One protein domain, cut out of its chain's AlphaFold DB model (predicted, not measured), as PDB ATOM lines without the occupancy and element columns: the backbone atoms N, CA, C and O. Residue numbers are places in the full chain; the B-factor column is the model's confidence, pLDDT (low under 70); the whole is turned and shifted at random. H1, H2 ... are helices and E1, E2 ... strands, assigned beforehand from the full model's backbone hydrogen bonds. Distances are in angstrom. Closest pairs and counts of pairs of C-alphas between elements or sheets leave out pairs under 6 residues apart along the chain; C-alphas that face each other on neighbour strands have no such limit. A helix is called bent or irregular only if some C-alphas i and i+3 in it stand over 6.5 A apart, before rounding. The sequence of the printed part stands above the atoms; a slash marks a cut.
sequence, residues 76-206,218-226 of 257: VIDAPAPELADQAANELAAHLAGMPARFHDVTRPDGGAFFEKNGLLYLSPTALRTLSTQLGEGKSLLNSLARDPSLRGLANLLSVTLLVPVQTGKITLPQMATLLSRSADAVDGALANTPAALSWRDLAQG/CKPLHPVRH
ATOM      1  N   VAL A  76     166.283 285.836 279.166       91.12
ATOM      2  CA  VAL A  76     166.526 285.601 277.749       91.12
ATOM      3  C   VAL A  76     167.072 286.859 277.099       91.12
ATOM      4  O   VAL A  76     166.517 287.940 277.297       91.12
ATOM      5  N   ILE A  77     168.173 286.712 276.366       90.56
ATOM      6  CA  ILE A  77     168.828 287.802 275.642       90.56
ATOM      7  C   ILE A  77     168.577 287.595 274.159       90.56
ATOM      8  O   ILE A  77     168.815 286.501 273.653       90.56
ATOM      9  N   ASP A  78     168.100 288.647 273.501       89.00
ATOM     10  CA  ASP A  78     167.870 288.701 272.062       89.00
ATOM     11  C   ASP A  78     168.714 289.829 271.459       89.00
ATOM     12  O   ASP A  78     168.878 290.892 272.071       89.00
ATOM     13  N   ALA A  79     169.284 289.582 270.282       89.62
ATOM     14  CA  ALA A  79     170.131 290.538 269.578       89.62
ATOM     15  C   ALA A  79     170.069 290.322 268.053       89.62
ATOM     16  O   ALA A  79     169.800 289.206 267.606       89.62
ATOM     17  N   PRO A  80     170.395 291.347 267.238       86.62
ATOM     18  CA  PRO A  80     170.345 291.251 265.773       86.62
ATOM     19  C   PRO A  80     171.297 290.211 265.167       86.62
ATOM     20  O   PRO A  80     171.096 289.777 264.036       86.62
ATOM     21  N   ALA A  81     172.341 289.831 265.906       87.88
ATOM     22  CA  ALA A  81     173.281 288.786 265.531       87.88
ATOM     23  C   ALA A  81     173.600 287.901 266.745       87.88
ATOM     24  O   ALA A  81     173.678 288.407 267.873       87.88
ATOM     25  N   PRO A  82     173.811 286.592 266.541       87.69
ATOM     26  CA  PRO A  82     174.076 285.666 267.630       87.69
ATOM     27  C   PRO A  82     175.382 285.955 268.370       87.69
ATOM     28  O   PRO A  82     175.445 285.747 269.577       87.69
ATOM     29  N   GLU A  83     176.397 286.484 267.685       88.62
ATOM     30  CA  GLU A  83     177.662 286.885 268.300       88.62
ATOM     31  C   GLU A  83     177.450 288.018 269.321       88.62
ATOM     32  O   GLU A  83     178.033 287.998 270.406       88.62
ATOM     33  N   LEU A  84     176.554 288.967 269.017       90.56
ATOM     34  CA  LEU A  84     176.187 290.053 269.932       90.56
ATOM     35  C   LEU A  84     175.369 289.542 271.122       90.56
ATOM     36  O   LEU A  84     175.592 289.979 272.251       90.56
ATOM     37  N   ALA A  85     174.446 288.601 270.885       91.44
ATOM     38  CA  ALA A  85     173.690 287.961 271.961       91.44
ATOM     39  C   ALA A  85     174.631 287.230 272.931       91.44
ATOM     40  O   ALA A  85     174.474 287.336 274.146       91.44
ATOM     41  N   ASP A  86     175.640 286.531 272.401       90.25
ATOM     42  CA  ASP A  86     176.627 285.811 273.202       90.25
ATOM     43  C   ASP A  86     177.528 286.726 274.023       90.25
ATOM     44  O   ASP A  86     177.781 286.437 275.199       90.25
ATOM     45  N   GLN A  87     177.966 287.842 273.440       91.19
ATOM     46  CA  GLN A  87     178.731 288.852 274.160       91.19
ATOM     47  C   GLN A  87     177.907 289.462 275.300       91.19
ATOM     48  O   GLN A  87     178.355 289.464 276.448       91.19
ATOM     49  N   ALA A  88     176.680 289.908 275.014       93.00
ATOM     50  CA  ALA A  88     175.792 290.485 276.023       93.00
ATOM     51  C   ALA A  88     175.470 289.483 277.145       93.00
ATOM     52  O   ALA A  88     175.417 289.851 278.320       93.00
ATOM     53  N   ALA A  89     175.307 288.200 276.807       93.00
ATOM     54  CA  ALA A  89     175.104 287.138 277.784       93.00
ATOM     55  C   ALA A  89     176.329 286.905 278.676       93.00
ATOM     56  O   ALA A  89     176.167 286.709 279.881       93.00
ATOM     57  N   ASN A  90     177.541 286.964 278.119       91.94
ATOM     58  CA  ASN A  90     178.783 286.878 278.891       91.94
ATOM     59  C   ASN A  90     178.951 288.074 279.837       91.94
ATOM     60  O   ASN A  90     179.247 287.880 281.018       91.94
ATOM     61  N   GLU A  91     178.705 289.293 279.355       93.25
ATOM     62  CA  GLU A  91     178.786 290.510 280.172       93.25
ATOM     63  C   GLU A  91     177.756 290.497 281.310       93.25
ATOM     64  O   GLU A  91     178.098 290.761 282.468       93.25
ATOM     65  N   LEU A  92     176.509 290.113 281.015       93.44
ATOM     66  CA  LEU A  92     175.465 290.000 282.031       93.44
ATOM     67  C   LEU A  92     175.791 288.909 283.057       93.44
ATOM     68  O   LEU A  92     175.640 289.142 284.256       93.44
ATOM     69  N   ALA A  93     176.254 287.736 282.613       92.00
ATOM     70  CA  ALA A  93     176.640 286.651 283.511       92.00
ATOM     71  C   ALA A  93     177.753 287.088 284.473       92.00
ATOM     72  O   ALA A  93     177.626 286.891 285.682       92.00
ATOM     73  N   ALA A  94     178.799 287.740 283.955       91.19
ATOM     74  CA  ALA A  94     179.902 288.252 284.762       91.19
ATOM     75  C   ALA A  94     179.430 289.307 285.776       91.19
ATOM     76  O   ALA A  94     179.823 289.272 286.944       91.19
ATOM     77  N   HIS A  95     178.535 290.210 285.362       93.12
ATOM     78  CA  HIS A  95     177.989 291.230 286.253       93.12
ATOM     79  C   HIS A  95     177.128 290.635 287.378       93.12
ATOM     80  O   HIS A  95     177.252 291.034 288.536       93.12
ATOM     81  N   LEU A  96     176.273 289.656 287.059       93.12
ATOM     82  CA  LEU A  96     175.432 288.981 288.050       93.12
ATOM     83  C   LEU A  96     176.259 288.129 289.021       93.12
ATOM     84  O   LEU A  96     175.972 288.136 290.219       93.12
ATOM     85  N   ALA A  97     177.309 287.459 288.534       90.06
ATOM     86  CA  ALA A  97     178.235 286.692 289.367       90.06
ATOM     87  C   ALA A  97     178.980 287.579 290.387       90.06
ATOM     88  O   ALA A  97     179.303 287.129 291.484       90.06
ATOM     89  N   GLY A  98     179.182 288.864 290.073       92.56
ATOM     90  CA  GLY A  98     179.743 289.858 290.994       92.56
ATOM     91  C   GLY A  98     178.819 290.281 292.148       92.56
ATOM     92  O   GLY A  98     179.240 291.056 293.006       92.56
ATOM     93  N   MET A  99     177.569 289.796 292.205       93.38
ATOM     94  CA  MET A  99     176.580 290.142 293.238       93.38
ATOM     95  C   MET A  99     176.142 288.928 294.089       93.38
ATOM     96  O   MET A  99     174.943 288.618 294.145       93.38
ATOM     97  N   PRO A 100     177.061 288.281 294.835       88.69
ATOM     98  CA  PRO A 100     176.771 287.048 295.579       88.69
ATOM     99  C   PRO A 100     175.731 287.232 296.696       88.69
ATOM    100  O   PRO A 100     175.023 286.303 297.060       88.69
ATOM    101  N   ALA A 101     175.563 288.455 297.213       89.56
ATOM    102  CA  ALA A 101     174.534 288.759 298.212       89.56
ATOM    103  C   ALA A 101     173.092 288.665 297.667       89.56
ATOM    104  O   ALA A 101     172.138 288.658 298.443       89.56
ATOM    105  N   ARG A 102     172.910 288.657 296.338       87.19
ATOM    106  CA  ARG A 102     171.591 288.622 295.677       87.19
ATOM    107  C   ARG A 102     171.370 287.345 294.870       87.19
ATOM    108  O   ARG A 102     170.233 286.877 294.789       87.19
ATOM    109  N   PHE A 103     172.435 286.801 294.291       88.00
ATOM    110  CA  PHE A 103     172.399 285.616 293.443       88.00
ATOM    111  C   PHE A 103     173.362 284.575 293.999       88.00
ATOM    112  O   PHE A 103     174.535 284.871 294.198       88.00
ATOM    113  N   HIS A 104     172.849 283.376 294.263       83.56
ATOM    114  CA  HIS A 104     173.659 282.282 294.797       83.56
ATOM    115  C   HIS A 104     174.568 281.695 293.714       83.56
ATOM    116  O   HIS A 104     175.721 281.370 293.969       83.56
ATOM    117  N   ASP A 105     174.020 281.541 292.508       86.31
ATOM    118  CA  ASP A 105     174.717 280.970 291.365       86.31
ATOM    119  C   ASP A 105     174.175 281.571 290.061       86.31
ATOM    120  O   ASP A 105     172.991 281.923 289.956       86.31
ATOM    121  N   VAL A 106     175.055 281.707 289.073       88.69
ATOM    122  CA  VAL A 106     174.745 282.261 287.754       88.69
ATOM    123  C   VAL A 106     175.355 281.342 286.714       88.69
ATOM    124  O   VAL A 106     176.573 281.263 286.575       88.69
ATOM    125  N   THR A 107     174.495 280.669 285.953       87.50
ATOM    126  CA  THR A 107     174.930 279.700 284.947       87.50
ATOM    127  C   THR A 107     174.411 280.051 283.559       87.50
ATOM    128  O   THR A 107     173.309 280.579 283.376       87.50
ATOM    129  N   ARG A 108     175.246 279.740 282.562       87.44
ATOM    130  CA  ARG A 108     174.931 279.794 281.134       87.44
ATOM    131  C   ARG A 108     174.879 278.365 280.586       87.44
ATOM    132  O   ARG A 108     175.922 277.841 280.209       87.44
ATOM    133  N   PRO A 109     173.722 277.683 280.588       82.75
ATOM    134  CA  PRO A 109     173.656 276.292 280.125       82.75
ATOM    135  C   PRO A 109     173.871 276.150 278.612       82.75
ATOM    136  O   PRO A 109     174.217 275.083 278.122       82.75
ATOM    137  N   ASP A 110     173.652 277.235 277.883       79.69
ATOM    138  CA  ASP A 110     173.801 277.400 276.443       79.69
ATOM    139  C   ASP A 110     175.247 277.682 275.992       79.69
ATOM    140  O   ASP A 110     175.496 277.820 274.791       79.69
ATOM    141  N   GLY A 111     176.183 277.879 276.927       81.81
ATOM    142  CA  GLY A 111     177.501 278.413 276.603       81.81
ATOM    143  C   GLY A 111     178.459 278.537 277.788       81.81
ATOM    144  O   GLY A 111     178.470 277.725 278.707       81.81
ATOM    145  N   GLY A 112     179.311 279.559 277.735       83.25
ATOM    146  CA  GLY A 112     180.383 279.786 278.703       83.25
ATOM    147  C   GLY A 112     181.704 279.127 278.305       83.25
ATOM    148  O   GLY A 112     181.786 278.385 277.323       83.25
ATOM    149  N   ALA A 113     182.745 279.382 279.101       86.19
ATOM    150  CA  ALA A 113     184.134 279.044 278.767       86.19
ATOM    151  C   ALA A 113     184.348 277.563 278.395       86.19
ATOM    152  O   ALA A 113     185.201 277.237 277.568       86.19
ATOM    153  N   PHE A 114     183.563 276.652 278.981       89.06
ATOM    154  CA  PHE A 114     183.615 275.233 278.636       89.06
ATOM    155  C   PHE A 114     183.166 274.971 277.192       89.06
ATOM    156  O   PHE A 114     183.894 274.320 276.442       89.06
ATOM    157  N   PHE A 115     181.997 275.472 276.789       89.94
ATOM    158  CA  PHE A 115     181.461 275.260 275.442       89.94
ATOM    159  C   PHE A 115     182.160 276.125 274.391       89.94
ATOM    160  O   PHE A 115     182.320 275.676 273.262       89.94
ATOM    161  N   GLU A 116     182.660 277.307 274.754       88.94
ATOM    162  CA  GLU A 116     183.497 278.120 273.860       88.94
ATOM    163  C   GLU A 116     184.778 277.371 273.456       88.94
ATOM    164  O   GLU A 116     185.187 277.412 272.297       88.94
ATOM    165  N   LYS A 117     185.382 276.618 274.386       91.12
ATOM    166  CA  LYS A 117     186.588 275.823 274.117       91.12
ATOM    167  C   LYS A 117     186.294 274.466 273.473       91.12
ATOM    168  O   LYS A 117     187.052 274.019 272.616       91.12
ATOM    169  N   ASN A 118     185.232 273.788 273.909       92.56
ATOM    170  CA  ASN A 118     184.965 272.387 273.558       92.56
ATOM    171  C   ASN A 118     183.789 272.205 272.588       92.56
ATOM    172  O   ASN A 118     183.462 271.072 272.246       92.56
ATOM    173  N   GLY A 119     183.152 273.281 272.123       89.75
ATOM    174  CA  GLY A 119     181.934 273.213 271.309       89.75
ATOM    175  C   GLY A 119     182.098 272.395 270.029       89.75
ATOM    176  O   GLY A 119     181.179 271.682 269.635       89.75
ATOM    177  N   LEU A 120     183.297 272.400 269.434       90.88
ATOM    178  CA  LEU A 120     183.591 271.608 268.237       90.88
ATOM    179  C   LEU A 120     183.520 270.089 268.465       90.88
ATOM    180  O   LEU A 120     183.281 269.345 267.517       90.88
ATOM    181  N   LEU A 121     183.686 269.626 269.708       92.69
ATOM    182  CA  LEU A 121     183.625 268.204 270.065       92.69
ATOM    183  C   LEU A 121     182.198 267.641 270.044       92.69
ATOM    184  O   LEU A 121     182.024 266.426 270.071       92.69
ATOM    185  N   TYR A 122     181.189 268.510 269.981       91.75
ATOM    186  CA  TYR A 122     179.784 268.117 269.880       91.75
ATOM    187  C   TYR A 122     179.311 267.957 268.426       91.75
ATOM    188  O   TYR A 122     178.175 267.542 268.199       91.75
ATOM    189  N   LEU A 123     180.159 268.264 267.434       91.12
ATOM    190  CA  LEU A 123     179.854 268.002 266.028       91.12
ATOM    191  C   LEU A 123     180.092 266.530 265.672       91.12
ATOM    192  O   LEU A 123     180.940 265.848 266.246       91.12
ATOM    193  N   SER A 124     179.379 266.049 264.651       94.44
ATOM    194  CA  SER A 124     179.680 264.747 264.060       94.44
ATOM    195  C   SER A 124     181.077 264.752 263.414       94.44
ATOM    196  O   SER A 124     181.531 265.792 262.924       94.44
ATOM    197  N   PRO A 125     181.765 263.597 263.327       94.25
ATOM    198  CA  PRO A 125     183.088 263.525 262.702       94.25
ATOM    199  C   PRO A 125     183.107 264.019 261.250       94.25
ATOM    200  O   PRO A 125     184.104 264.577 260.796       94.25
ATOM    201  N   THR A 126     182.010 263.827 260.513       93.50
ATOM    202  CA  THR A 126     181.866 264.313 259.136       93.50
ATOM    203  C   THR A 126     181.740 265.831 259.092       93.50
ATOM    204  O   THR A 126     182.479 266.469 258.347       93.50
ATOM    205  N   ALA A 127     180.882 266.421 259.929       89.94
ATOM    206  CA  ALA A 127     180.712 267.869 259.998       89.94
ATOM    207  C   ALA A 127     181.994 268.573 260.465       89.94
ATOM    208  O   ALA A 127     182.378 269.591 259.892       89.94
ATOM    209  N   LEU A 128     182.706 267.996 261.440       93.06
ATOM    210  CA  LEU A 128     183.982 268.527 261.918       93.06
ATOM    211  C   LEU A 128     185.051 268.534 260.815       93.06
ATOM    212  O   LEU A 128     185.764 269.525 260.662       93.06
ATOM    213  N   ARG A 129     185.140 267.460 260.016       92.62
ATOM    214  CA  ARG A 129     186.051 267.401 258.860       92.62
ATOM    215  C   ARG A 129     185.715 268.480 257.838       92.62
ATOM    216  O   ARG A 129     186.606 269.241 257.475       92.62
ATOM    217  N   THR A 130     184.449 268.591 257.439       90.31
ATOM    218  CA  THR A 130     184.000 269.620 256.489       90.31
ATOM    219  C   THR A 130     184.337 271.023 256.982       90.31
ATOM    220  O   THR A 130     184.943 271.799 256.246       90.31
ATOM    221  N   LEU A 131     184.024 271.324 258.244       88.75
ATOM    222  CA  LEU A 131     184.327 272.615 258.856       88.75
ATOM    223  C   LEU A 131     185.838 272.892 258.873       88.75
ATOM    224  O   LEU A 131     186.267 273.991 258.530       88.75
ATOM    225  N   SER A 132     186.657 271.894 259.225       90.19
ATOM    226  CA  SER A 132     188.117 272.035 259.236       90.19
ATOM    227  C   SER A 132     188.694 272.307 257.843       90.19
ATOM    228  O   SER A 132     189.583 273.149 257.710       90.19
ATOM    229  N   THR A 133     188.152 271.663 256.802       90.56
ATOM    230  CA  THR A 133     188.545 271.900 255.408       90.56
ATOM    231  C   THR A 133     188.173 273.316 254.975       90.56
ATOM    232  O   THR A 133     189.036 274.040 254.488       90.56
ATOM    233  N   GLN A 134     186.938 273.756 255.240       84.62
ATOM    234  CA  GLN A 134     186.467 275.106 254.901       84.62
ATOM    235  C   GLN A 134     187.283 276.205 255.602       84.62
ATOM    236  O   GLN A 134     187.673 277.192 254.978       84.62
ATOM    237  N   LEU A 135     187.601 276.025 256.889       86.19
ATOM    238  CA  LEU A 135     188.486 276.932 257.633       86.19
ATOM    239  C   LEU A 135     189.909 276.948 257.049       86.19
ATOM    240  O   LEU A 135     190.546 278.001 257.000       86.19
ATOM    241  N   GLY A 136     190.400 275.792 256.593       87.75
ATOM    242  CA  GLY A 136     191.690 275.659 255.919       87.75
ATOM    243  C   GLY A 136     191.743 276.415 254.590       87.75
ATOM    244  O   GLY A 136     192.684 277.176 254.357       87.75
ATOM    245  N   GLU A 137     190.715 276.266 253.755       84.12
ATOM    246  CA  GLU A 137     190.563 276.984 252.481       84.12
ATOM    247  C   GLU A 137     190.438 278.502 252.697       84.12
ATOM    248  O   GLU A 137     191.051 279.297 251.982       84.12
ATOM    249  N   GLY A 138     189.723 278.915 253.747       82.06
ATOM    250  CA  GLY A 138     189.539 280.317 254.129       82.06
ATOM    251  C   GLY A 138     190.743 280.982 254.813       82.06
ATOM    252  O   GLY A 138     190.696 282.183 255.083       82.06
ATOM    253  N   LYS A 139     191.837 280.258 255.092       84.38
ATOM    254  CA  LYS A 139     192.956 280.736 255.933       84.38
ATOM    255  C   LYS A 139     193.539 282.086 255.502       84.38
ATOM    256  O   LYS A 139     193.830 282.924 256.353       84.38
ATOM    257  N   SER A 140     193.734 282.303 254.199       82.75
ATOM    258  CA  SER A 140     194.315 283.556 253.680       82.75
ATOM    259  C   SER A 140     193.402 284.764 253.934       82.75
ATOM    260  O   SER A 140     193.858 285.818 254.391       82.75
ATOM    261  N   LEU A 141     192.095 284.583 253.709       79.56
ATOM    262  CA  LEU A 141     191.078 285.596 253.974       79.56
ATOM    263  C   LEU A 141     190.999 285.903 255.476       79.56
ATOM    264  O   LEU A 141     191.073 287.064 255.873       79.56
ATOM    265  N   LEU A 142     190.939 284.857 256.307       83.31
ATOM    266  CA  LEU A 142     190.885 284.975 257.765       83.31
ATOM    267  C   LEU A 142     192.121 285.683 258.332       83.31
ATOM    268  O   LEU A 142     191.987 286.541 259.196       83.31
ATOM    269  N   ASN A 143     193.319 285.379 257.824       87.00
ATOM    270  CA  ASN A 143     194.554 286.035 258.259       87.00
ATOM    271  C   ASN A 143     194.559 287.533 257.926       87.00
ATOM    272  O   ASN A 143     195.033 288.342 258.719       87.00
ATOM    273  N   SER A 144     194.026 287.913 256.766       84.62
ATOM    274  CA  SER A 144     193.921 289.328 256.408       84.62
ATOM    275  C   SER A 144     192.895 290.062 257.274       84.62
ATOM    276  O   SER A 144     193.182 291.156 257.753       84.62
ATOM    277  N   LEU A 145     191.740 289.442 257.544       84.56
ATOM    278  CA  LEU A 145     190.699 290.030 258.391       84.56
ATOM    279  C   LEU A 145     191.130 290.125 259.863       84.56
ATOM    280  O   LEU A 145     190.831 291.107 260.532       84.56
ATOM    281  N   ALA A 146     191.891 289.145 260.357       88.06
ATOM    282  CA  ALA A 146     192.455 289.174 261.704       88.06
ATOM    283  C   ALA A 146     193.480 290.307 261.898       88.06
ATOM    284  O   ALA A 146     193.650 290.791 263.014       88.06
ATOM    285  N   ARG A 147     194.169 290.731 260.827       88.88
ATOM    286  CA  ARG A 147     195.121 291.854 260.867       88.88
ATOM    287  C   ARG A 147     194.433 293.215 260.866       88.88
ATOM    288  O   ARG A 147     194.932 294.125 261.517       88.88
ATOM    289  N   ASP A 148     193.328 293.355 260.137       89.06
ATOM    290  CA  ASP A 148     192.550 294.595 260.084       89.06
ATOM    291  C   ASP A 148     191.039 294.309 260.212       89.06
ATOM    292  O   ASP A 148     190.325 294.270 259.205       89.06
ATOM    293  N   PRO A 149     190.530 294.126 261.448       86.50
ATOM    294  CA  PRO A 149     189.116 293.868 261.718       86.50
ATOM    295  C   PRO A 149     188.263 295.152 261.694       86.50
ATOM    296  O   PRO A 149     187.283 295.272 262.428       86.50
ATOM    297  N   SER A 150     188.636 296.147 260.885       88.25
ATOM    298  CA  SER A 150     187.877 297.388 260.725       88.25
ATOM    299  C   SER A 150     186.987 297.357 259.481       88.25
ATOM    300  O   SER A 150     187.224 296.602 258.539       88.25
ATOM    301  N   LEU A 151     185.988 298.247 259.428       83.06
ATOM    302  CA  LEU A 151     185.172 298.450 258.220       83.06
ATOM    303  C   LEU A 151     186.035 298.785 256.994       83.06
ATOM    304  O   LEU A 151     185.734 298.346 255.887       83.06
ATOM    305  N   ARG A 152     187.132 299.526 257.196       85.69
ATOM    306  CA  ARG A 152     188.090 299.857 256.136       85.69
ATOM    307  C   ARG A 152     188.821 298.609 255.646       85.69
ATOM    308  O   ARG A 152     188.903 298.400 254.438       85.69
ATOM    309  N   GLY A 153     189.323 297.792 256.571       83.94
ATOM    310  CA  GLY A 153     189.999 296.534 256.263       83.94
ATOM    311  C   GLY A 153     189.093 295.578 255.498       83.94
ATOM    312  O   GLY A 153     189.473 295.076 254.440       83.94
ATOM    313  N   LEU A 154     187.852 295.417 255.964       82.31
ATOM    314  CA  LEU A 154     186.837 294.607 255.296       82.31
ATOM    315  C   LEU A 154     186.523 295.126 253.883       82.31
ATOM    316  O   LEU A 154     186.537 294.346 252.933       82.31
ATOM    317  N   ALA A 155     186.284 296.432 253.719       81.69
ATOM    318  CA  ALA A 155     185.998 297.037 252.416       81.69
ATOM    319  C   ALA A 155     187.170 296.883 251.432       81.69
ATOM    320  O   ALA A 155     186.960 296.612 250.247       81.69
ATOM    321  N   ASN A 156     188.408 297.003 251.921       81.94
ATOM    322  CA  ASN A 156     189.606 296.773 251.120       81.94
ATOM    323  C   ASN A 156     189.737 295.299 250.714       81.94
ATOM    324  O   ASN A 156     190.001 295.001 249.550       81.94
ATOM    325  N   LEU A 157     189.489 294.369 251.641       78.50
ATOM    326  CA  LEU A 157     189.508 292.938 251.340       78.50
ATOM    327  C   LEU A 157     188.466 292.572 250.301       78.50
ATOM    328  O   LEU A 157     188.810 291.903 249.331       78.50
ATOM    329  N   LEU A 158     187.233 293.050 250.467       74.81
ATOM    330  CA  LEU A 158     186.170 292.889 249.484       74.81
ATOM    331  C   LEU A 158     186.614 293.459 248.136       74.81
ATOM    332  O   LEU A 158     186.584 292.740 247.150       74.81
ATOM    333  N   SER A 159     187.143 294.679 248.084       72.62
ATOM    334  CA  SER A 159     187.602 295.282 246.824       72.62
ATOM    335  C   SER A 159     188.669 294.432 246.121       72.62
ATOM    336  O   SER A 159     188.551 294.160 244.930       72.62
ATOM    337  N   VAL A 160     189.674 293.940 246.852       69.44
ATOM    338  CA  VAL A 160     190.780 293.143 246.287       69.44
ATOM    339  C   VAL A 160     190.338 291.723 245.906       69.44
ATOM    340  O   VAL A 160     190.719 291.217 244.849       69.44
ATOM    341  N   THR A 161     189.514 291.075 246.733       64.75
ATOM    342  CA  THR A 161     189.031 289.699 246.506       64.75
ATOM    343  C   THR A 161     187.799 289.607 245.608       64.75
ATOM    344  O   THR A 161     187.528 288.526 245.104       64.75
ATOM    345  N   LEU A 162     187.073 290.699 245.355       63.59
ATOM    346  CA  LEU A 162     186.003 290.759 244.352       63.59
ATOM    347  C   LEU A 162     186.547 291.155 242.978       63.59
ATOM    348  O   LEU A 162     186.184 290.517 241.993       63.59
ATOM    349  N   LEU A 163     187.423 292.165 242.875       63.22
ATOM    350  CA  LEU A 163     187.871 292.632 241.555       63.22
ATOM    351  C   LEU A 163     188.723 291.589 240.821       63.22
ATOM    352  O   LEU A 163     188.527 291.378 239.627       63.22
ATOM    353  N   VAL A 164     189.652 290.920 241.509       60.66
ATOM    354  CA  VAL A 164     190.629 290.035 240.847       60.66
ATOM    355  C   VAL A 164     190.012 288.696 240.379       60.66
ATOM    356  O   VAL A 164     190.259 288.290 239.240       60.66
ATOM    357  N   PRO A 165     189.180 287.990 241.172       60.66
ATOM    358  CA  PRO A 165     188.582 286.705 240.786       60.66
ATOM    359  C   PRO A 165     187.409 286.812 239.807       60.66
ATOM    360  O   PRO A 165     187.241 285.914 238.982       60.66
ATOM    361  N   VAL A 166     186.628 287.900 239.864       59.28
ATOM    362  CA  VAL A 166     185.541 288.163 238.900       59.28
ATOM    363  C   VAL A 166     186.123 288.441 237.514       59.28
ATOM    364  O   VAL A 166     185.632 287.905 236.525       59.28
ATOM    365  N   GLN A 167     187.228 289.192 237.438       59.75
ATOM    366  CA  GLN A 167     187.941 289.427 236.176       59.75
ATOM    367  C   GLN A 167     188.626 288.165 235.630       59.75
ATOM    368  O   GLN A 167     188.804 288.038 234.423       59.75
ATOM    369  N   THR A 168     188.990 287.217 236.499       59.56
ATOM    370  CA  THR A 168     189.634 285.952 236.105       59.56
ATOM    371  C   THR A 168     188.665 284.770 235.977       59.56
ATOM    372  O   THR A 168     189.109 283.657 235.704       59.56
ATOM    373  N   GLY A 169     187.352 284.987 236.154       57.56
ATOM    374  CA  GLY A 169     186.299 283.975 235.976       57.56
ATOM    375  C   GLY A 169     186.291 282.839 237.010       57.56
ATOM    376  O   GLY A 169     185.617 281.834 236.804       57.56
ATOM    377  N   LYS A 170     187.040 282.968 238.114       57.25
ATOM    378  CA  LYS A 170     187.221 281.898 239.115       57.25
ATOM    379  C   LYS A 170     186.106 281.829 240.163       57.25
ATOM    380  O   LYS A 170     185.974 280.808 240.828       57.25
ATOM    381  N   ILE A 171     185.326 282.900 240.323       63.75
ATOM    382  CA  ILE A 171     184.181 282.986 241.242       63.75
ATOM    383  C   ILE A 171     183.035 283.682 240.508       63.75
ATOM    384  O   ILE A 171     183.244 284.700 239.847       63.75
ATOM    385  N   THR A 172     181.824 283.134 240.613       64.44
ATOM    386  CA  THR A 172     180.641 283.689 239.941       64.44
ATOM    387  C   THR A 172     179.874 284.629 240.877       64.44
ATOM    388  O   THR A 172     179.721 284.342 242.064       64.44
ATOM    389  N   LEU A 173     179.346 285.746 240.355       65.25
ATOM    390  CA  LEU A 173     178.552 286.711 241.138       65.25
ATOM    391  C   LEU A 173     177.405 286.081 241.965       65.25
ATOM    392  O   LEU A 173     177.207 286.517 243.101       65.25
ATOM    393  N   PRO A 174     176.673 285.051 241.485       70.25
ATOM    394  CA  PRO A 174     175.613 284.410 242.265       70.25
ATOM    395  C   PRO A 174     176.101 283.798 243.582       70.25
ATOM    396  O   PRO A 174     175.370 283.819 244.567       70.25
ATOM    397  N   GLN A 175     177.341 283.301 243.632       65.94
ATOM    398  CA  GLN A 175     177.920 282.699 244.841       65.94
ATOM    399  C   GLN A 175     178.218 283.740 245.931       65.94
ATOM    400  O   GLN A 175     178.357 283.390 247.099       65.94
ATOM    401  N   MET A 176     178.304 285.017 245.557       71.69
ATOM    402  CA  MET A 176     178.637 286.125 246.457       71.69
ATOM    403  C   MET A 176     177.420 286.991 246.789       71.69
ATOM    404  O   MET A 176     177.468 287.778 247.735       71.69
ATOM    405  N   ALA A 177     176.324 286.832 246.040       77.31
ATOM    406  CA  ALA A 177     175.114 287.635 246.169       77.31
ATOM    407  C   ALA A 177     174.579 287.656 247.607       77.31
ATOM    408  O   ALA A 177     174.251 288.723 248.108       77.31
ATOM    409  N   THR A 178     174.568 286.511 248.298       79.00
ATOM    410  CA  THR A 178     174.089 286.414 249.687       79.00
ATOM    411  C   THR A 178     174.963 287.187 250.671       79.00
ATOM    412  O   THR A 178     174.439 287.842 251.568       79.00
ATOM    413  N   LEU A 179     176.289 287.134 250.520       79.56
ATOM    414  CA  LEU A 179     177.206 287.888 251.377       79.56
ATOM    415  C   LEU A 179     177.024 289.393 251.160       79.56
ATOM    416  O   LEU A 179     176.870 290.138 252.126       79.56
ATOM    417  N   LEU A 180     177.001 289.821 249.894       80.94
ATOM    418  CA  LEU A 180     176.847 291.230 249.536       80.94
ATOM    419  C   LEU A 180     175.481 291.765 249.975       80.94
ATOM    420  O   LEU A 180     175.432 292.829 250.587       80.94
ATOM    421  N   SER A 181     174.396 291.020 249.753       84.12
ATOM    422  CA  SER A 181     173.055 291.442 250.167       84.12
ATOM    423  C   SER A 181     172.945 291.557 251.686       84.12
ATOM    424  O   SER A 181     172.495 292.579 252.181       84.12
ATOM    425  N   ARG A 182     173.442 290.569 252.447       83.94
ATOM    426  CA  ARG A 182     173.445 290.620 253.921       83.94
ATOM    427  C   ARG A 182     174.290 291.769 254.462       83.94
ATOM    428  O   ARG A 182     173.934 292.367 255.473       83.94
ATOM    429  N   SER A 183     175.415 292.068 253.810       84.31
ATOM    430  CA  SER A 183     176.247 293.212 254.184       84.31
ATOM    431  C   SER A 183     175.556 294.544 253.883       84.31
ATOM    432  O   SER A 183     175.617 295.445 254.715       84.31
ATOM    433  N   ALA A 184     174.847 294.644 252.752       86.12
ATOM    434  CA  ALA A 184     174.050 295.814 252.401       86.12
ATOM    435  C   ALA A 184     172.904 296.015 253.402       86.12
ATOM    436  O   ALA A 184     172.807 297.093 253.973       86.12
ATOM    437  N   ASP A 185     172.147 294.959 253.727       87.56
ATOM    438  CA  ASP A 185     171.074 294.998 254.732       87.56
ATOM    439  C   ASP A 185     171.580 295.525 256.088       87.56
ATOM    440  O   ASP A 185     170.911 296.317 256.754       87.56
ATOM    441  N   ALA A 186     172.777 295.098 256.509       86.81
ATOM    442  CA  ALA A 186     173.381 295.550 257.758       86.81
ATOM    443  C   ALA A 186     173.782 297.036 257.713       86.81
ATOM    444  O   ALA A 186     173.574 297.755 258.691       86.81
ATOM    445  N   VAL A 187     174.337 297.503 256.589       87.44
ATOM    446  CA  VAL A 187     174.713 298.914 256.396       87.44
ATOM    447  C   VAL A 187     173.475 299.800 256.305       87.44
ATOM    448  O   VAL A 187     173.403 300.798 257.017       87.44
ATOM    449  N   ASP A 188     172.487 299.423 255.496       89.25
ATOM    450  CA  ASP A 188     171.234 300.163 255.340       89.25
ATOM    451  C   ASP A 188     170.490 300.254 256.676       89.25
ATOM    452  O   ASP A 188     170.029 301.329 257.067       89.25
ATOM    453  N   GLY A 189     170.453 299.151 257.433       87.19
ATOM    454  CA  GLY A 189     169.897 299.130 258.779       87.19
ATOM    455  C   GLY A 189     170.629 300.073 259.738       87.19
ATOM    456  O   GLY A 189     169.978 300.842 260.452       87.19
ATOM    457  N   ALA A 190     171.966 300.074 259.716       86.88
ATOM    458  CA  ALA A 190     172.773 300.973 260.539       86.88
ATOM    459  C   ALA A 190     172.570 302.452 260.159       86.88
ATOM    460  O   ALA A 190     172.414 303.297 261.042       86.88
ATOM    461  N   LEU A 191     172.506 302.768 258.860       90.00
ATOM    462  CA  LEU A 191     172.229 304.119 258.356       90.00
ATOM    463  C   LEU A 191     170.809 304.589 258.705       90.00
ATOM    464  O   LEU A 191     170.596 305.776 258.950       90.00
ATOM    465  N   ALA A 192     169.850 303.666 258.792       91.94
ATOM    466  CA  ALA A 192     168.483 303.930 259.233       91.94
ATOM    467  C   ALA A 192     168.328 304.033 260.768       91.94
ATOM    468  O   ALA A 192     167.201 304.130 261.256       91.94
ATOM    469  N   ASN A 193     169.424 304.013 261.543       86.62
ATOM    470  CA  ASN A 193     169.418 303.951 263.013       86.62
ATOM    471  C   ASN A 193     168.640 302.748 263.582       86.62
ATOM    472  O   ASN A 193     168.096 302.807 264.687       86.62
ATOM    473  N   THR A 194     168.590 301.640 262.841       85.62
ATOM    474  CA  THR A 194     168.032 300.374 263.328       85.62
ATOM    475  C   THR A 194     169.155 299.433 263.766       85.62
ATOM    476  O   THR A 194     170.228 299.428 263.161       85.62
ATOM    477  N   PRO A 195     168.953 298.637 264.831       77.44
ATOM    478  CA  PRO A 195     169.955 297.683 265.282       77.44
ATOM    479  C   PRO A 195     170.081 296.554 264.250       77.44
ATOM    480  O   PRO A 195     169.253 295.647 264.198       77.44
ATOM    481  N   ALA A 196     171.121 296.627 263.424       83.56
ATOM    482  CA  ALA A 196     171.433 295.660 262.380       83.56
ATOM    483  C   ALA A 196     172.889 295.201 262.512       83.56
ATOM    484  O   ALA A 196     173.771 295.982 262.873       83.56
ATOM    485  N   ALA A 197     173.140 293.921 262.245       84.69
ATOM    486  CA  ALA A 197     174.468 293.333 262.342       84.69
ATOM    487  C   ALA A 197     174.650 292.218 261.309       84.69
ATOM    488  O   ALA A 197     173.702 291.523 260.941       84.69
ATOM    489  N   LEU A 198     175.891 292.042 260.861       85.88
ATOM    490  CA  LEU A 198     176.291 290.933 260.003       85.88
ATOM    491  C   LEU A 198     176.763 289.761 260.875       85.88
ATOM    492  O   LEU A 198     177.733 289.901 261.615       85.88
ATOM    493  N   SER A 199     176.095 288.611 260.764       85.38
ATOM    494  CA  SER A 199     176.468 287.363 261.447       85.38
ATOM    495  C   SER A 199     177.359 286.512 260.545       85.38
ATOM    496  O   SER A 199     176.936 286.078 259.469       85.38
ATOM    497  N   TRP A 200     178.589 286.239 260.982       81.06
ATOM    498  CA  TRP A 200     179.503 285.346 260.260       81.06
ATOM    499  C   TRP A 200     179.042 283.899 260.347       81.06
ATOM    500  O   TRP A 200     179.217 283.126 259.403       81.06
ATOM    501  N   ARG A 201     178.410 283.542 261.466       79.62
ATOM    502  CA  ARG A 201     177.850 282.212 261.666       79.62
ATOM    503  C   ARG A 201     176.710 281.926 260.690       79.62
ATOM    504  O   ARG A 201     176.683 280.853 260.093       79.62
ATOM    505  N   ASP A 202     175.821 282.892 260.482       80.81
ATOM    506  CA  ASP A 202     174.709 282.765 259.532       80.81
ATOM    507  C   ASP A 202     175.211 282.666 258.088       80.81
ATOM    508  O   ASP A 202     174.623 281.954 257.274       80.81
ATOM    509  N   LEU A 203     176.305 283.363 257.765       76.94
ATOM    510  CA  LEU A 203     176.947 283.282 256.453       76.94
ATOM    511  C   LEU A 203     177.613 281.918 256.222       76.94
ATOM    512  O   LEU A 203     177.516 281.374 255.124       76.94
ATOM    513  N   ALA A 204     178.266 281.356 257.244       69.75
ATOM    514  CA  ALA A 204     178.993 280.091 257.144       69.75
ATOM    515  C   ALA A 204     178.078 278.856 257.105       69.75
ATOM    516  O   ALA A 204     178.421 277.859 256.473       69.75
ATOM    517  N   GLN A 205     176.919 278.904 257.767       65.06
ATOM    518  CA  GLN A 205     175.996 277.763 257.825       65.06
ATOM    519  C   GLN A 205     175.207 277.549 256.523       65.06
ATOM    520  O   GLN A 205     174.655 276.470 256.323       65.06
ATOM    521  N   GLY A 206     175.208 278.531 255.611       52.50
ATOM    522  CA  GLY A 206     174.423 278.487 254.381       52.50
ATOM    523  C   GLY A 206     172.917 278.531 254.664       52.50
ATOM    524  O   GLY A 206     172.429 278.129 255.715       52.50
ATOM    525  N   CYS A 218     166.497 283.823 271.192       32.50
ATOM    526  CA  CYS A 218     166.235 283.703 272.605       32.50
ATOM    527  C   CYS A 218     167.295 282.798 273.237       32.50
ATOM    528  O   CYS A 218     167.160 281.572 273.220       32.50
ATOM    529  N   LYS A 219     168.351 283.391 273.810       49.59
ATOM    530  CA  LYS A 219     169.366 282.624 274.534       49.59
ATOM    531  C   LYS A 219     169.066 282.566 276.040       49.59
ATOM    532  O   LYS A 219     169.021 283.621 276.675       49.59
ATOM    533  N   PRO A 220     168.828 281.372 276.616       37.41
ATOM    534  CA  PRO A 220     168.458 281.221 278.017       37.41
ATOM    535  C   PRO A 220     169.656 281.371 278.969       37.41
ATOM    536  O   PRO A 220     170.568 280.557 278.969       37.41
ATOM    537  N   LEU A 221     169.606 282.366 279.847       44.25
ATOM    538  CA  LEU A 221     170.489 282.579 280.991       44.25
ATOM    539  C   LEU A 221     169.739 282.183 282.266       44.25
ATOM    540  O   LEU A 221     168.601 282.594 282.448       44.25
ATOM    541  N   HIS A 222     170.336 281.413 283.171       49.22
ATOM    542  CA  HIS A 222     169.625 280.899 284.345       49.22
ATOM    543  C   HIS A 222     170.172 281.500 285.655       49.22
ATOM    544  O   HIS A 222     171.070 280.918 286.264       49.22
ATOM    545  N   PRO A 223     169.685 282.669 286.123       41.69
ATOM    546  CA  PRO A 223     170.041 283.163 287.452       41.69
ATOM    547  C   PRO A 223     169.291 282.433 288.578       41.69
ATOM    548  O   PRO A 223     168.058 282.394 288.602       41.69
ATOM    549  N   VAL A 224     170.026 281.937 289.574       49.44
ATOM    550  CA  VAL A 224     169.467 281.370 290.813       49.44
ATOM    551  C   VAL A 224     169.395 282.467 291.879       49.44
ATOM    552  O   VAL A 224     170.406 283.068 292.254       49.44
ATOM    553  N   ARG A 225     168.187 282.768 292.372       38.38
ATOM    554  CA  ARG A 225     167.967 283.783 293.421       38.38
ATOM    555  C   ARG A 225     168.080 283.191 294.823       38.38
ATOM    556  O   ARG A 225     167.711 282.046 295.052       38.38
ATOM    557  N   HIS A 226     168.469 284.029 295.782       30.80
ATOM    558  CA  HIS A 226     168.226 283.760 297.200       30.80
ATOM    559  C   HIS A 226     166.717 283.795 297.529       30.80
ATOM    560  O   HIS A 226     166.012 284.678 297.022       30.80
TER     561      HIS A 226
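AT A GLANCE: This is residues 76 to 206 and 218 to 226 of the 257 residues of an uncharacterized protein of Robbsia andropogonis (UniProt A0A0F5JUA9). The model is a loose, drawn-out arrangement of two lobes: at one end H1 packs on a narrow two-stranded sheet, E1 and E2, and at the other end H5 stands between H4 and H6. H2 and H3 join the lobes on one side as a V, and the short H7 lies between the lobes, near H1 and H6. The printed part has 140 residues, with seven named helices and two named strands in the order H1 E1 H2 H3 H4 H5 H6 H7 E2; the sheet, E1 - E2, is antiparallel, and the class is mostly helix. The whole is loose, with a radius of gyration of the C-alphas of 19.1 A, and spans 65 by 43 by 25 A, only just elongated.

IN THESE COORDINATES: In the sheet, E1 is residues 103 to 107 and E2 is residues 219 to 225, 19.0 A long, ending at C-alpha 225 at (167.967, 283.783, 293.421). H1, residues 82 to 97, is 22.2 A long and begins at C-alpha 82 at (174.076, 285.666, 267.630). H2 is residues 113 to 122, H3 residues 125 to 137, 18.5 A long, and H4 residues 139 to 147. H5, residues 151 to 167, is 24.0 A long and ends at C-alpha 167 at (187.941, 289.427, 236.176). H6, residues 173 to 191, is 25.3 A long, with a kink of 31 degrees near residue 180. H7 is residues 200 to 205. H2 and H6 are irregular: C-alphas 117 and 120 are 7.8 A apart, and C-alphas 175 and 178 are 7.2 A apart.

HOW THE PARTS SIT: E1 and E2 are antiparallel neighbours at 158 degrees; N 224 and O 105, at 3.0 A, and N 222 and O 107, at 3.1 A, are within hydrogen-bond range. The closest C-alphas of H1 and E1 are those of Ala 97 and Val 106, 5.9 A apart; those of H1 and E2 are Ala 89 and Leu 221, 7.2 A. H1 and H7 are close but not clearly touching, Pro 82 and Arg 201 having the closest C-alphas at 7.9 A. H6 and H7 are also close but not clearly touching, with the C-alphas of Leu 179 and Leu 203 closest at 6.9 A. H5 and H6 are close but not clearly touching, opposite ways at a shallow tilt of 24 degrees, with the C-alphas of Val 166 and Leu 173 closest at 7.5 A. H4 and H5 form a helical hairpin and touch, through residues 153 to 157 of H5 alone, at a shallow tilt of 28 degrees; the C-alphas of Leu 145 and Leu 154 are closest at 6.7 A. H3 and H4 meet only through their link. H2 and H3 are close but not clearly touching, with the C-alphas of Leu 120 and Leu 128 closest at 7.0 A. Every O i to N i+4 pair is within hydrogen-bond range in H1, H3, H4 and H7; the figures are 3 of 6 in H2, 11 of 13 in H5 and 13 of 15 in H6.

THE WHOLE: The two C-alphas farthest apart are those of Thr 168 and His 226, 64.8 A. Residues 207 to 217 are not printed, and C-alphas 206 and 218 are 20.6 A apart across this cut. Of the links that are printed whole, H6 to H7 is short and the others are tight. Residues 135 to 140 and 163 to 170 stand free. The mean pLDDT of the printed part is 80.7; residues 160 to 173, 175, 204 to 206 and 218 to 226 are under 70.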